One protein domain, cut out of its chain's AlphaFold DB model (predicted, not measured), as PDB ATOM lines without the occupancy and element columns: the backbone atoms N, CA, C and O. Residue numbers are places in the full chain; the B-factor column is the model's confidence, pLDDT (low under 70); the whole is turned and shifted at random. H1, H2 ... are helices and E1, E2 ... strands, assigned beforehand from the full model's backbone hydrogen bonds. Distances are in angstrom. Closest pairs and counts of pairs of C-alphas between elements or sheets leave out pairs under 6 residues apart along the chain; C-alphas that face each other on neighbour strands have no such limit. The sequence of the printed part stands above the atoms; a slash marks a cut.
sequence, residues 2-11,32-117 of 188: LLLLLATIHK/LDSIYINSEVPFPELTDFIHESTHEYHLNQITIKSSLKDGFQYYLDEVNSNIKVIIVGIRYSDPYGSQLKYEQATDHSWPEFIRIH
ATOM      1  N   LEU A   2     133.448  85.941 202.387       63.75
ATOM      2  CA  LEU A   2     134.118  87.243 202.189       63.75
ATOM      3  C   LEU A   2     135.456  87.282 202.948       63.75
ATOM      4  O   LEU A   2     136.476  87.529 202.329       63.75
ATOM      5  N   LEU A   3     135.479  86.854 204.216       64.88
ATOM      6  CA  LEU A   3     136.712  86.682 205.002       64.88
ATOM      7  C   LEU A   3     137.794  85.843 204.304       64.88
ATOM      8  O   LEU A   3     138.966  86.160 204.424       64.88
ATOM      9  N   LEU A   4     137.431  84.829 203.516       62.78
ATOM     10  CA  LEU A   4     138.406  84.013 202.791       62.78
ATOM     11  C   LEU A   4     138.842  84.597 201.457       62.78
ATOM     12  O   LEU A   4     139.996  84.416 201.074       62.78
ATOM     13  N   LEU A   5     137.964  85.321 200.764       65.00
ATOM     14  CA  LEU A   5     138.384  86.168 199.653       65.00
ATOM     15  C   LEU A   5     139.418  87.188 200.157       65.00
ATOM     16  O   LEU A   5     140.485  87.318 199.566       65.00
ATOM     17  N   LEU A   6     139.139  87.819 201.300       67.88
ATOM     18  CA  LEU A   6     140.032  88.761 201.972       67.88
ATOM     19  C   LEU A   6     141.345  88.085 202.412       67.88
ATOM     20  O   LEU A   6     142.419  88.575 202.071       67.88
ATOM     21  N   ALA A   7     141.283  86.912 203.051       68.50
ATOM     22  CA  ALA A   7     142.458  86.124 203.436       68.50
ATOM     23  C   ALA A   7     143.309  85.707 202.230       68.50
ATOM     24  O   ALA A   7     144.537  85.737 202.287       68.50
ATOM     25  N   THR A   8     142.666  85.324 201.124       68.44
ATOM     26  CA  THR A   8     143.349  84.935 199.884       68.44
ATOM     27  C   THR A   8     144.021  86.136 199.240       68.44
ATOM     28  O   THR A   8     145.155  86.010 198.786       68.44
ATOM     29  N   ILE A   9     143.361  87.298 199.221       66.56
ATOM     30  CA  ILE A   9     143.962  88.557 198.765       66.56
ATOM     31  C   ILE A   9     145.183  88.871 199.636       66.56
ATOM     32  O   ILE A   9     146.282  88.983 199.099       66.56
ATOM     33  N   HIS A  10     145.030  88.898 200.961       68.12
ATOM     34  CA  HIS A  10     146.137  89.145 201.881       68.12
ATOM     35  C   HIS A  10     147.300  88.169 201.641       68.12
ATOM     36  O   HIS A  10     148.413  88.586 201.344       68.12
ATOM     37  N   LYS A  11     147.059  86.853 201.639       66.62
ATOM     38  CA  LYS A  11     148.118  85.854 201.424       66.62
ATOM     39  C   LYS A  11     148.779  85.968 200.047       66.62
ATOM     40  O   LYS A  11     149.987  85.783 199.947       66.62
ATOM     41  N   LEU A  32     143.002  96.176 203.003       85.69
ATOM     42  CA  LEU A  32     141.805  96.144 202.179       85.69
ATOM     43  C   LEU A  32     140.651  96.810 202.927       85.69
ATOM     44  O   LEU A  32     140.325  96.402 204.042       85.69
ATOM     45  N   ASP A  33     140.040  97.822 202.315       90.25
ATOM     46  CA  ASP A  33     138.860  98.485 202.864       90.25
ATOM     47  C   ASP A  33     137.732  97.471 203.104       90.25
ATOM     48  O   ASP A  33     137.355  96.693 202.221       90.25
ATOM     49  N   SER A  34     137.180  97.495 204.315       92.50
ATOM     50  CA  SER A  34     136.004  96.726 204.706       92.50
ATOM     51  C   SER A  34     134.999  97.649 205.384       92.50
ATOM     52  O   SER A  34     135.363  98.531 206.156       92.50
ATOM     53  N   ILE A  35     133.715  97.477 205.076       94.31
ATOM     54  CA  ILE A  35     132.660  98.363 205.571       94.31
ATOM     55  C   ILE A  35     131.690  97.532 206.405       94.31
ATOM     56  O   ILE A  35     131.143  96.539 205.922       94.31
ATOM     57  N   TYR A  36     131.460  97.953 207.644       95.00
ATOM     58  CA  TYR A  36     130.447  97.395 208.528       95.00
ATOM     59  C   TYR A  36     129.389  98.460 208.821       95.00
ATOM     60  O   TYR A  36     129.627  99.408 209.569       95.00
ATOM     61  N   ILE A  37     128.217  98.310 208.203       95.50
ATOM     62  CA  ILE A  37     127.069  99.200 208.399       95.50
ATOM     63  C   ILE A  37     126.030  98.456 209.227       95.50
ATOM     64  O   ILE A  37     125.564  97.394 208.813       95.50
ATOM     65  N   ASN A  38     125.650  99.010 210.376       93.31
ATOM     66  CA  ASN A  38     124.617  98.418 211.221       93.31
ATOM     67  C   ASN A  38     123.793  99.494 211.939       93.31
ATOM     68  O   ASN A  38     124.348 100.422 212.525       93.31
ATOM     69  N   SER A  39     122.468  99.359 211.928       93.50
ATOM     70  CA  SER A  39     121.552 100.233 212.670       93.50
ATOM     71  C   SER A  39     121.210  99.700 214.063       93.50
ATOM     72  O   SER A  39     120.803 100.471 214.931       93.50
ATOM     73  N   GLU A  40     121.350  98.391 214.274       93.56
ATOM     74  CA  GLU A  40     120.963  97.702 215.506       93.56
ATOM     75  C   GLU A  40     122.108  97.674 216.531       93.56
ATOM     76  O   GLU A  40     123.264  97.959 216.212       93.56
ATOM     77  N   VAL A  41     121.799  97.316 217.782       94.44
ATOM     78  CA  VAL A  41     122.828  97.040 218.797       94.44
ATOM     79  C   VAL A  41     123.423  95.655 218.512       94.44
ATOM     80  O   VAL A  41     122.682  94.672 218.588       94.44
ATOM     81  N   PRO A  42     124.717  95.546 218.155       94.56
ATOM     82  CA  PRO A  42     125.337  94.256 217.879       94.56
ATOM     83  C   PRO A  42     125.631  93.504 219.176       94.56
ATOM     84  O   PRO A  42     125.861  94.115 220.218       94.56
ATOM     85  N   PHE A  43     125.702  92.179 219.086       96.88
ATOM     86  CA  PHE A  43     126.261  91.353 220.151       96.88
ATOM     87  C   PHE A  43     127.734  91.728 220.423       96.88
ATOM     88  O   PHE A  43     128.475  91.988 219.461       96.88
ATOM     89  N   PRO A  44     128.190  91.739 221.690       97.50
ATOM     90  CA  PRO A  44     129.604  91.914 222.019       97.50
ATOM     91  C   PRO A  44     130.498  90.888 221.314       97.50
ATOM     92  O   PRO A  44     131.450  91.274 220.647       97.50
ATOM     93  N   GLU A  45     130.112  89.611 221.319       98.00
ATOM     94  CA  GLU A  45     130.851  88.502 220.702       98.00
ATOM     95  C   GLU A  45     130.989  88.669 219.183       98.00
ATOM     96  O   GLU A  45     131.993  88.286 218.580       98.00
ATOM     97  N   LEU A  46     129.979  89.261 218.536       95.38
ATOM     98  CA  LEU A  46     130.046  89.596 217.114       95.38
ATOM     99  C   LEU A  46     131.012  90.761 216.870       95.38
ATOM    100  O   LEU A  46     131.746  90.757 215.884       95.38
ATOM    101  N   THR A  47     131.013  91.754 217.758       95.12
ATOM    102  CA  THR A  47     131.915  92.908 217.671       95.12
ATOM    103  C   THR A  47     133.369  92.471 217.849       95.12
ATOM    104  O   THR A  47     134.217  92.854 217.041       95.12
ATOM    105  N   ASP A  48     133.633  91.612 218.833       96.19
ATOM    106  CA  ASP A  48     134.951  91.030 219.091       96.19
ATOM    107  C   ASP A  48     135.428  90.211 217.887       96.19
ATOM    108  O   ASP A  48     136.521  90.449 217.370       96.19
ATOM    109  N   PHE A  49     134.568  89.347 217.338       95.06
ATOM    110  CA  PHE A  49     134.897  88.561 216.146       95.06
ATOM    111  C   PHE A  49     135.226  89.433 214.921       95.06
ATOM    112  O   PHE A  49     136.143  89.121 214.154       95.06
ATOM    113  N   ILE A  50     134.496  90.535 214.714       93.25
ATOM    114  CA  ILE A  50     134.779  91.480 213.625       93.25
ATOM    115  C   ILE A  50     136.139  92.158 213.836       93.25
ATOM    116  O   ILE A  50     136.896  92.313 212.873       93.25
ATOM    117  N   HIS A  51     136.466  92.549 215.069       93.88
ATOM    118  CA  HIS A  51     137.752  93.159 215.405       93.88
ATOM    119  C   HIS A  51     138.918  92.179 215.190       93.88
ATOM    120  O   HIS A  51     139.897  92.515 214.520       93.88
ATOM    121  N   GLU A  52     138.792  90.946 215.682       92.88
ATOM    122  CA  GLU A  52     139.783  89.880 215.486       92.88
ATOM    123  C   GLU A  52     139.994  89.574 214.001       92.88
ATOM    124  O   GLU A  52     141.126  89.605 213.512       92.88
ATOM    125  N   SER A  53     138.903  89.390 213.251       90.56
ATOM    126  CA  SER A  53     138.951  89.148 211.805       90.56
ATOM    127  C   SER A  53     139.589  90.315 211.046       90.56
ATOM    128  O   SER A  53     140.353  90.114 210.105       90.56
ATOM    129  N   THR A  54     139.307  91.556 211.449       90.75
ATOM    130  CA  THR A  54     139.906  92.757 210.846       90.75
ATOM    131  C   THR A  54     141.421  92.754 210.994       90.75
ATOM    132  O   THR A  54     142.134  93.071 210.039       90.75
ATOM    133  N   HIS A  55     141.918  92.358 212.165       89.12
ATOM    134  CA  HIS A  55     143.348  92.225 212.401       89.12
ATOM    135  C   HIS A  55     143.950  91.057 211.604       89.12
ATOM    136  O   HIS A  55     144.945  91.245 210.903       89.12
ATOM    137  N   GLU A  56     143.335  89.872 211.663       87.12
ATOM    138  CA  GLU A  56     143.825  88.657 210.997       87.12
ATOM    139  C   GLU A  56     143.919  88.811 209.472       87.12
ATOM    140  O   GLU A  56     144.902  88.389 208.857       87.12
ATOM    141  N   TYR A  57     142.931  89.464 208.858       86.19
ATOM    142  CA  TYR A  57     142.853  89.629 207.404       86.19
ATOM    143  C   TYR A  57     143.384  90.975 206.902       86.19
ATOM    144  O   TYR A  57     143.208  91.296 205.727       86.19
ATOM    145  N   HIS A  58     144.054  91.743 207.767       86.19
ATOM    146  CA  HIS A  58     144.693  93.018 207.436       86.19
ATOM    147  C   HIS A  58     143.728  94.018 206.768       86.19
ATOM    148  O   HIS A  58     143.995  94.575 205.701       86.19
ATOM    149  N   LEU A  59     142.568  94.225 207.393       89.44
ATOM    150  CA  LEU A  59     141.512  95.082 206.859       89.44
ATOM    151  C   LEU A  59     141.619  96.513 207.390       89.44
ATOM    152  O   LEU A  59     142.024  96.755 208.531       89.44
ATOM    153  N   ASN A  60     141.218  97.467 206.557       91.69
ATOM    154  CA  ASN A  60     140.921  98.828 206.976       91.69
ATOM    155  C   ASN A  60     139.416  98.898 207.229       91.69
ATOM    156  O   ASN A  60     138.638  99.050 206.293       91.69
ATOM    157  N   GLN A  61     139.009  98.690 208.479       92.94
ATOM    158  CA  GLN A  61     137.597  98.624 208.837       92.94
ATOM    159  C   GLN A  61     136.992 100.021 209.001       92.94
ATOM    160  O   GLN A  61     137.417 100.803 209.850       92.94
ATOM    161  N   ILE A  62     135.921 100.281 208.256       95.06
ATOM    162  CA  ILE A  62     135.051 101.444 208.401       95.06
ATOM    163  C   ILE A  62     133.725 100.990 209.013       95.06
ATOM    164  O   ILE A  62     132.977 100.226 208.403       95.06
ATOM    165  N   THR A  63     133.410 101.484 210.211       95.00
ATOM    166  CA  THR A  63     132.150 101.181 210.906       95.00
ATOM    167  C   THR A  63     131.208 102.377 210.848       95.00
ATOM    168  O   THR A  63     131.574 103.476 211.260       95.00
ATOM    169  N   ILE A  64     129.979 102.164 210.372       96.81
ATOM    170  CA  ILE A  64     128.958 103.209 210.223       96.81
ATOM    171  C   ILE A  64     127.673 102.758 210.917       96.81
ATOM    172  O   ILE A  64     127.080 101.738 210.561       96.81
ATOM    173  N   LYS A  65     127.207 103.541 211.894       95.94
ATOM    174  CA  LYS A  65     125.936 103.275 212.575       95.94
ATOM    175  C   LYS A  65     124.780 103.948 211.835       95.94
ATOM    176  O   LYS A  65     124.474 105.106 212.103       95.94
ATOM    177  N   SER A  66     124.170 103.243 210.888       96.69
ATOM    178  CA  SER A  66     123.076 103.768 210.063       96.69
ATOM    179  C   SER A  66     122.274 102.644 209.397       96.69
ATOM    180  O   SER A  66     122.625 101.468 209.513       96.69
ATOM    181  N   SER A  67     121.209 103.002 208.677       95.56
ATOM    182  CA  SER A  67     120.577 102.099 207.710       95.56
ATOM    183  C   SER A  67     121.580 101.728 206.608       95.56
ATOM    184  O   SER A  67     122.510 102.488 206.334       95.56
ATOM    185  N   LEU A  68     121.402 100.581 205.937       94.31
ATOM    186  CA  LEU A  68     122.303 100.179 204.846       94.31
ATOM    187  C   LEU A  68     122.400 101.252 203.754       94.31
ATOM    188  O   LEU A  68     123.498 101.609 203.338       94.31
ATOM    189  N   LYS A  69     121.256 101.784 203.313       95.75
ATOM    190  CA  LYS A  69     121.200 102.777 202.239       95.75
ATOM    191  C   LYS A  69     121.919 104.071 202.629       95.75
ATOM    192  O   LYS A  69     122.778 104.528 201.880       95.75
ATOM    193  N   ASP A  70     121.595 104.628 203.793       97.19
ATOM    194  CA  ASP A  70     122.183 105.895 204.241       97.19
ATOM    195  C   ASP A  70     123.660 105.720 204.610       97.19
ATOM    196  O   ASP A  70     124.470 106.615 204.389       97.19
ATOM    197  N   GLY A  71     124.036 104.549 205.132       97.31
ATOM    198  CA  GLY A  71     125.426 104.219 205.422       97.31
ATOM    199  C   GLY A  71     126.286 104.131 204.163       97.31
ATOM    200  O   GLY A  71     127.384 104.681 204.152       97.31
ATOM    201  N   PHE A  72     125.794 103.509 203.084       96.94
ATOM    202  CA  PHE A  72     126.515 103.519 201.807       96.94
ATOM    203  C   PHE A  72     126.566 104.915 201.188       96.94
ATOM    204  O   PHE A  72     127.595 105.264 200.618       96.94
ATOM    205  N   GLN A  73     125.500 105.711 201.321       96.88
ATOM    206  CA  GLN A  73     125.492 107.094 200.839       96.88
ATOM    207  C   GLN A  73     126.589 107.901 201.543       96.88
ATOM    208  O   GLN A  73     127.471 108.439 200.884       96.88
ATOM    209  N   TYR A  74     126.611 107.875 202.879       97.12
ATOM    210  CA  TYR A  74     127.658 108.520 203.672       97.12
ATOM    211  C   TYR A  74     129.062 108.016 203.312       97.12
ATOM    212  O   TYR A  74     129.984 108.814 203.168       97.12
ATOM    213  N   TYR A  75     129.241 106.704 203.138       96.62
ATOM    214  CA  TYR A  75     130.539 106.145 202.769       96.62
ATOM    215  C   TYR A  75     131.042 106.692 201.427       96.62
ATOM    216  O   TYR A  75     132.204 107.080 201.320       96.62
ATOM    217  N   LEU A  76     130.180 106.737 200.411       95.81
ATOM    218  CA  LEU A  76     130.554 107.187 199.070       95.81
ATOM    219  C   LEU A  76     130.712 108.709 198.980       95.81
ATOM    220  O   LEU A  76     131.505 109.175 198.168       95.81
ATOM    221  N   ASP A  77     130.021 109.476 199.817       95.81
ATOM    222  CA  ASP A  77     130.134 110.936 199.814       95.81
ATOM    223  C   ASP A  77     131.331 111.420 200.645       95.81
ATOM    224  O   ASP A  77     132.118 112.248 200.186       95.81
ATOM    225  N   GLU A  78     131.500 110.874 201.852       96.12
ATOM    226  CA  GLU A  78     132.365 111.458 202.887       96.12
ATOM    227  C   GLU A  78     133.619 110.626 203.194       96.12
ATOM    228  O   GLU A  78     134.602 111.164 203.706       96.12
ATOM    229  N   VAL A  79     133.609 109.317 202.914       94.94
ATOM    230  CA  VAL A  79     134.710 108.412 203.296       94.94
ATOM    231  C   VAL A  79     135.573 108.032 202.097       94.94
ATOM    232  O   VAL A  79     136.791 108.210 202.134       94.94
ATOM    233  N   ASN A  80     134.972 107.500 201.030       93.25
ATOM    234  CA  ASN A  80     135.689 107.069 199.834       93.25
ATOM    235  C   ASN A  80     134.834 107.189 198.558       93.25
ATOM    236  O   ASN A  80     134.226 106.226 198.086       93.25
ATOM    237  N   SER A  81     134.870 108.372 197.944       93.50
ATOM    238  CA  SER A  81     134.138 108.700 196.708       93.50
ATOM    239  C   SER A  81     134.700 108.081 195.426       93.50
ATOM    240  O   SER A  81     134.082 108.142 194.357       93.50
ATOM    241  N   ASN A  82     135.865 107.434 195.512       93.12
ATOM    242  CA  ASN A  82     136.502 106.790 194.366       93.12
ATOM    243  C   ASN A  82     136.041 105.341 194.160       93.12
ATOM    244  O   ASN A  82     136.286 104.776 193.091       93.12
ATOM    245  N   ILE A  83     135.361 104.739 195.140       92.12
ATOM    246  CA  ILE A  83     134.879 103.358 195.044       92.12
ATOM    247  C   ILE A  83     133.815 103.231 193.955       92.12
ATOM    248  O   ILE A  83     132.928 104.067 193.804       92.12
ATOM    249  N   LYS A  84     133.926 102.151 193.176       93.88
ATOM    250  CA  LYS A  84     132.978 101.789 192.108       93.88
ATOM    251  C   LYS A  84     132.338 100.425 192.312       93.88
ATOM    252  O   LYS A  84     131.286 100.160 191.740       93.88
ATOM    253  N   VAL A  85     132.976  99.563 193.100       95.00
ATOM    254  CA  VAL A  85     132.587  98.165 193.264       95.00
ATOM    255  C   VAL A  85     132.625  97.795 194.740       95.00
ATOM    256  O   VAL A  85     133.602  98.091 195.423       95.00
ATOM    257  N   ILE A  86     131.582  97.115 195.214       95.00
ATOM    258  CA  ILE A  86     131.485  96.578 196.573       95.00
ATOM    259  C   ILE A  86     131.136  95.090 196.489       95.00
ATOM    260  O   ILE A  86     130.219  94.686 195.771       95.00
ATOM    261  N   ILE A  87     131.873  94.263 197.232       94.38
ATOM    262  CA  ILE A  87     131.636  92.818 197.309       94.38
ATOM    263  C   ILE A  87     130.682  92.535 198.469       94.38
ATOM    264  O   ILE A  87     130.940  92.941 199.601       94.38
ATOM    265  N   VAL A  88     129.597  91.809 198.199       93.75
ATOM    266  CA  VAL A  88     128.540  91.523 199.175       93.75
ATOM    267  C   VAL A  88     128.334  90.014 199.296       93.75
ATOM    268  O   VAL A  88     128.148  89.306 198.307       93.75
ATOM    269  N   GLY A  89     128.364  89.510 200.529       93.19
ATOM    270  CA  GLY A  89     128.237  88.085 200.850       93.19
ATOM    271  C   GLY A  89     126.798  87.576 200.950       93.19
ATOM    272  O   GLY A  89     126.506  86.859 201.898       93.19
ATOM    273  N   ILE A  90     125.917  87.965 200.024       94.69
ATOM    274  CA  ILE A  90     124.511  87.518 199.974       94.69
ATOM    275  C   ILE A  90     124.356  86.236 199.139       94.69
ATOM    276  O   ILE A  90     125.094  86.026 198.169       94.69
ATOM    277  N   ARG A  91     123.385  85.399 199.505       96.12
ATOM    278  CA  ARG A  91     123.015  84.128 198.860       96.12
ATOM    279  C   ARG A  91     121.593  84.188 198.302       96.12
ATOM    280  O   ARG A  91     120.813  85.065 198.661       96.12
ATOM    281  N   TYR A  92     121.218  83.235 197.451       97.12
ATOM    282  CA  TYR A  92     119.854  83.137 196.923       97.12
ATOM    283  C   TYR A  92     118.806  82.825 197.991       97.12
ATOM    284  O   TYR A  92     117.659  83.243 197.836       97.12
ATOM    285  N   SER A  93     119.196  82.123 199.058       95.06
ATOM    286  CA  SER A  93     118.330  81.818 200.199       95.06
ATOM    287  C   SER A  93     118.110  83.006 201.142       95.06
ATOM    288  O   SER A  93     117.181  82.978 201.949       95.06
ATOM    289  N   ASP A  94     118.905  84.074 201.026       94.69
ATOM    290  CA  ASP A  94     118.750  85.260 201.864       94.69
ATOM    291  C   ASP A  94     117.551  86.123 201.416       94.69
ATOM    292  O   ASP A  94     117.164  86.121 200.238       94.69
ATOM    293  N   PRO A  95     116.967  86.938 202.321       91.56
ATOM    294  CA  PRO A  95     115.946  87.912 201.949       91.56
ATOM    295  C   PRO A  95     116.412  88.812 200.800       91.56
ATOM    296  O   PRO A  95     117.507  89.368 200.842       91.56
ATOM    297  N   TYR A  96     115.555  88.974 199.786       89.88
ATOM    298  CA  TYR A  96     115.825  89.745 198.561       89.88
ATOM    299  C   TYR A  96     116.940  89.174 197.658       89.88
ATOM    300  O   TYR A  96     117.278  89.788 196.646       89.88
ATOM    301  N   GLY A  97     117.486  87.995 197.980       93.12
ATOM    302  CA  GLY A  97     118.597  87.377 197.259       93.12
ATOM    303  C   GLY A  97     118.213  86.673 195.955       93.12
ATOM    304  O   GLY A  97     119.006  86.645 195.018       93.12
ATOM    305  N   SER A  98     116.993  86.139 195.859       93.75
ATOM    306  CA  SER A  98     116.591  85.126 194.862       93.75
ATOM    307  C   SER A  98     116.710  85.514 193.380       93.75
ATOM    308  O   SER A  98     116.694  84.633 192.525       93.75
ATOM    309  N   GLN A  99     116.809  86.806 193.056       94.69
ATOM    310  CA  GLN A  99     116.899  87.315 191.676       94.69
ATOM    311  C   GLN A  99     118.199  88.082 191.400       94.69
ATOM    312  O   GLN A  99     118.336  88.715 190.350       94.69
ATOM    313  N   LEU A 100     119.154  88.067 192.334       96.19
ATOM    314  CA  LEU A 100     120.403  88.803 192.170       96.19
ATOM    315  C   LEU A 100     121.312  88.138 191.127       96.19
ATOM    316  O   LEU A 100     121.363  86.915 190.974       96.19
ATOM    317  N   LYS A 101     122.068  88.968 190.411       97.00
ATOM    318  CA  LYS A 101     123.117  88.542 189.478       97.00
ATOM    319  C   LYS A 101     124.482  88.614 190.148       97.00
ATOM    320  O   LYS A 101     124.676  89.400 191.071       97.00
ATOM    321  N   TYR A 102     125.446  87.841 189.648       95.88
ATOM    322  CA  TYR A 102     126.831  87.866 190.136       95.88
ATOM    323  C   TYR A 102     127.456  89.264 190.119       95.88
ATOM    324  O   TYR A 102     128.210  89.601 191.025       95.88
ATOM    325  N   GLU A 103     127.097  90.066 189.122       97.38
ATOM    326  CA  GLU A 103     127.472  91.465 188.984       97.38
ATOM    327  C   GLU A 103     126.231  92.266 188.591       97.38
ATOM    328  O   GLU A 103     125.520  91.902 187.648       97.38
ATOM    329  N   GLN A 104     125.947  93.337 189.329       96.56
ATOM    330  CA  GLN A 104     124.852  94.252 189.007       96.56
ATOM    331  C   GLN A 104     125.020  95.601 189.700       96.56
ATOM    332  O   GLN A 104     125.486  95.670 190.837       96.56
ATOM    333  N   ALA A 105     124.566  96.668 189.047       97.25
ATOM    334  CA  ALA A 105     124.436  97.969 189.686       97.25
ATOM    335  C   ALA A 105     123.437  97.925 190.860       97.25
ATOM    336  O   ALA A 105     122.610  97.008 190.998       97.25
ATOM    337  N   THR A 106     123.536  98.907 191.743       95.56
ATOM    338  CA  THR A 106     122.485  99.218 192.707       95.56
ATOM    339  C   THR A 106     121.209  99.701 192.017       95.56
ATOM    340  O   THR A 106     121.220 100.152 190.872       95.56
ATOM    341  N   ASP A 107     120.081  99.560 192.711       90.50
ATOM    342  CA  ASP A 107     118.786 100.012 192.203       90.50
ATOM    343  C   ASP A 107     118.712 101.549 192.250       90.50
ATOM    344  O   ASP A 107     119.394 102.178 193.054       90.50
ATOM    345  N   HIS A 108     117.830 102.174 191.461       85.88
ATOM    346  CA  HIS A 108     117.741 103.644 191.342       85.88
ATOM    347  C   HIS A 108     117.494 104.407 192.654       85.88
ATOM    348  O   HIS A 108     117.678 105.619 192.707       85.88
ATOM    349  N   SER A 109     117.031 103.727 193.702       91.75
ATOM    350  CA  SER A 109     116.806 104.321 195.017       91.75
ATOM    351  C   SER A 109     118.014 104.214 195.951       91.75
ATOM    352  O   SER A 109     117.909 104.670 197.086       91.75
ATOM    353  N   TRP A 110     119.129 103.625 195.523       95.50
ATOM    354  CA  TRP A 110     120.369 103.459 196.285       95.50
ATOM    355  C   TRP A 110     121.488 104.326 195.688       95.50
ATOM    356  O   TRP A 110     121.413 104.674 194.509       95.50
ATOM    357  N   PRO A 111     122.535 104.662 196.464       95.69
ATOM    358  CA  PRO A 111     123.727 105.282 195.892       95.69
ATOM    359  C   PRO A 111     124.349 104.382 194.813       95.69
ATOM    360  O   PRO A 111     124.262 103.153 194.888       95.69
ATOM    361  N   GLU A 112     124.958 104.992 193.797       95.31
ATOM    362  CA  GLU A 112     125.418 104.297 192.590       95.31
ATOM    363  C   GLU A 112     126.751 103.570 192.815       95.31
ATOM    364  O   GLU A 112     127.793 104.191 193.017       95.31
ATOM    365  N   PHE A 113     126.724 102.238 192.742       96.50
ATOM    366  CA  PHE A 113     127.915 101.390 192.676       96.50
ATOM    367  C   PHE A 113     127.563 100.009 192.112       96.50
ATOM    368  O   PHE A 113     126.398  99.610 192.041       96.50
ATOM    369  N   ILE A 114     128.580  99.248 191.715       97.69
ATOM    370  CA  ILE A 114     128.431  97.863 191.265       97.69
ATOM    371  C   ILE A 114     128.552  96.930 192.471       97.69
ATOM    372  O   ILE A 114     129.512  96.996 193.238       97.69
ATOM    373  N   ARG A 115     127.594  96.020 192.621       96.44
ATOM    374  CA  ARG A 115     127.638  94.924 193.589       96.44
ATOM    375  C   ARG A 115     128.187  93.668 192.927       96.44
ATOM    376  O   ARG A 115     127.705  93.279 191.862       96.44
ATOM    377  N   ILE A 116     129.133  93.013 193.595       96.00
ATOM    378  CA  ILE A 116     129.627  91.680 193.233       96.00
ATOM    379  C   ILE A 116     129.200  90.680 194.307       96.00
ATOM    380  O   ILE A 116     129.447  90.906 195.491       96.00
ATOM    381  N   HIS A 117     128.596  89.564 193.899       94.88
ATOM    382  CA  HIS A 117     128.020  88.561 194.799       94.88
ATOM    383  C   HIS A 117     128.665  87.179 194.572       94.88
ATOM    384  O   HIS A 117     128.180  86.399 193.753       94.88
TER     385      HIS A 117
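AT A GLANCE: This is residues 2 to 11 and 32 to 117 of the 188 residues of the protein "PAPS_reduct domain-containing protein" of Clavispora lusitaniae (strain ATCC 42720) (UniProt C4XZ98). A pair of parallel strands, E1 and E2, stands between two helices, H2 and H3, on its opposite faces, with H1 on the same side as H2. Apart from that pair, a small mixed sheet of short strands, in the order E3, E5, E4, makes another part of the body. The printed part has 96 residues, with named elements in the order H1, E1, H2, E2, H3, E3, E4, E5, and its class is mixed, helices and strands. It is compact and rounded, with a radius of gyration of the C-alphas of 13.9 A and spans of 35 by 28 by 26 A.

HOW THE PARTS SIT: E3, residues 85 to 87, is parallel to E5, residues 114 to 116, at 27 degrees, with N 86 and O 114 within hydrogen-bond range at 2.9 A. E4, residues 103 to 105, forms a hairpin with E5, antiparallel at 153 degrees, with N 115 and O 104 at 2.8 A. E1, residues 32 to 37, and E2, residues 59 to 64, are parallel at 22 degrees, with N 36 and O 62 at 2.8 A. With H2, residues 44 to 56, they form a strand-helix-strand unit, two parallel neighbour strands with a helix between along the chain, whose crossover is right-handed. The closest C-alphas of H2 and E2, Thr 54 and Gln 61, are 6.6 A apart. Those of E1 and H3, residues 68 to 79, are Ile 37 and Leu 68, 6.0 A apart. H1, residues 2 to 11, is close to H2 but not clearly touching, the closest C-alphas being Leu 3 and Ser 53 at 7.6 A. In H1, H2 and H3 every O i to N i+4 pair is within hydrogen-bond range.

IN THESE COORDINATES: H1 begins at C-alpha 2, (134.118, 87.243, 202.189), and E5 ends at C-alpha 116, (129.627, 91.680, 193.233). From first to last C-alpha H2 measures 18.3 A, E1 16.3 A, E2 15.3 A, H3 15.0 A and H1 14.1 A.

THE WHOLE: Residues 12 to 31 are not printed, and C-alphas 11 and 32 are 12.1 A apart across the cut. The link E3 to E4 is long, 15 residues. Residues 42 to 49, of which 44 to 49 belong to H2, stand free. Residues 2 to 11 have pLDDT under 70.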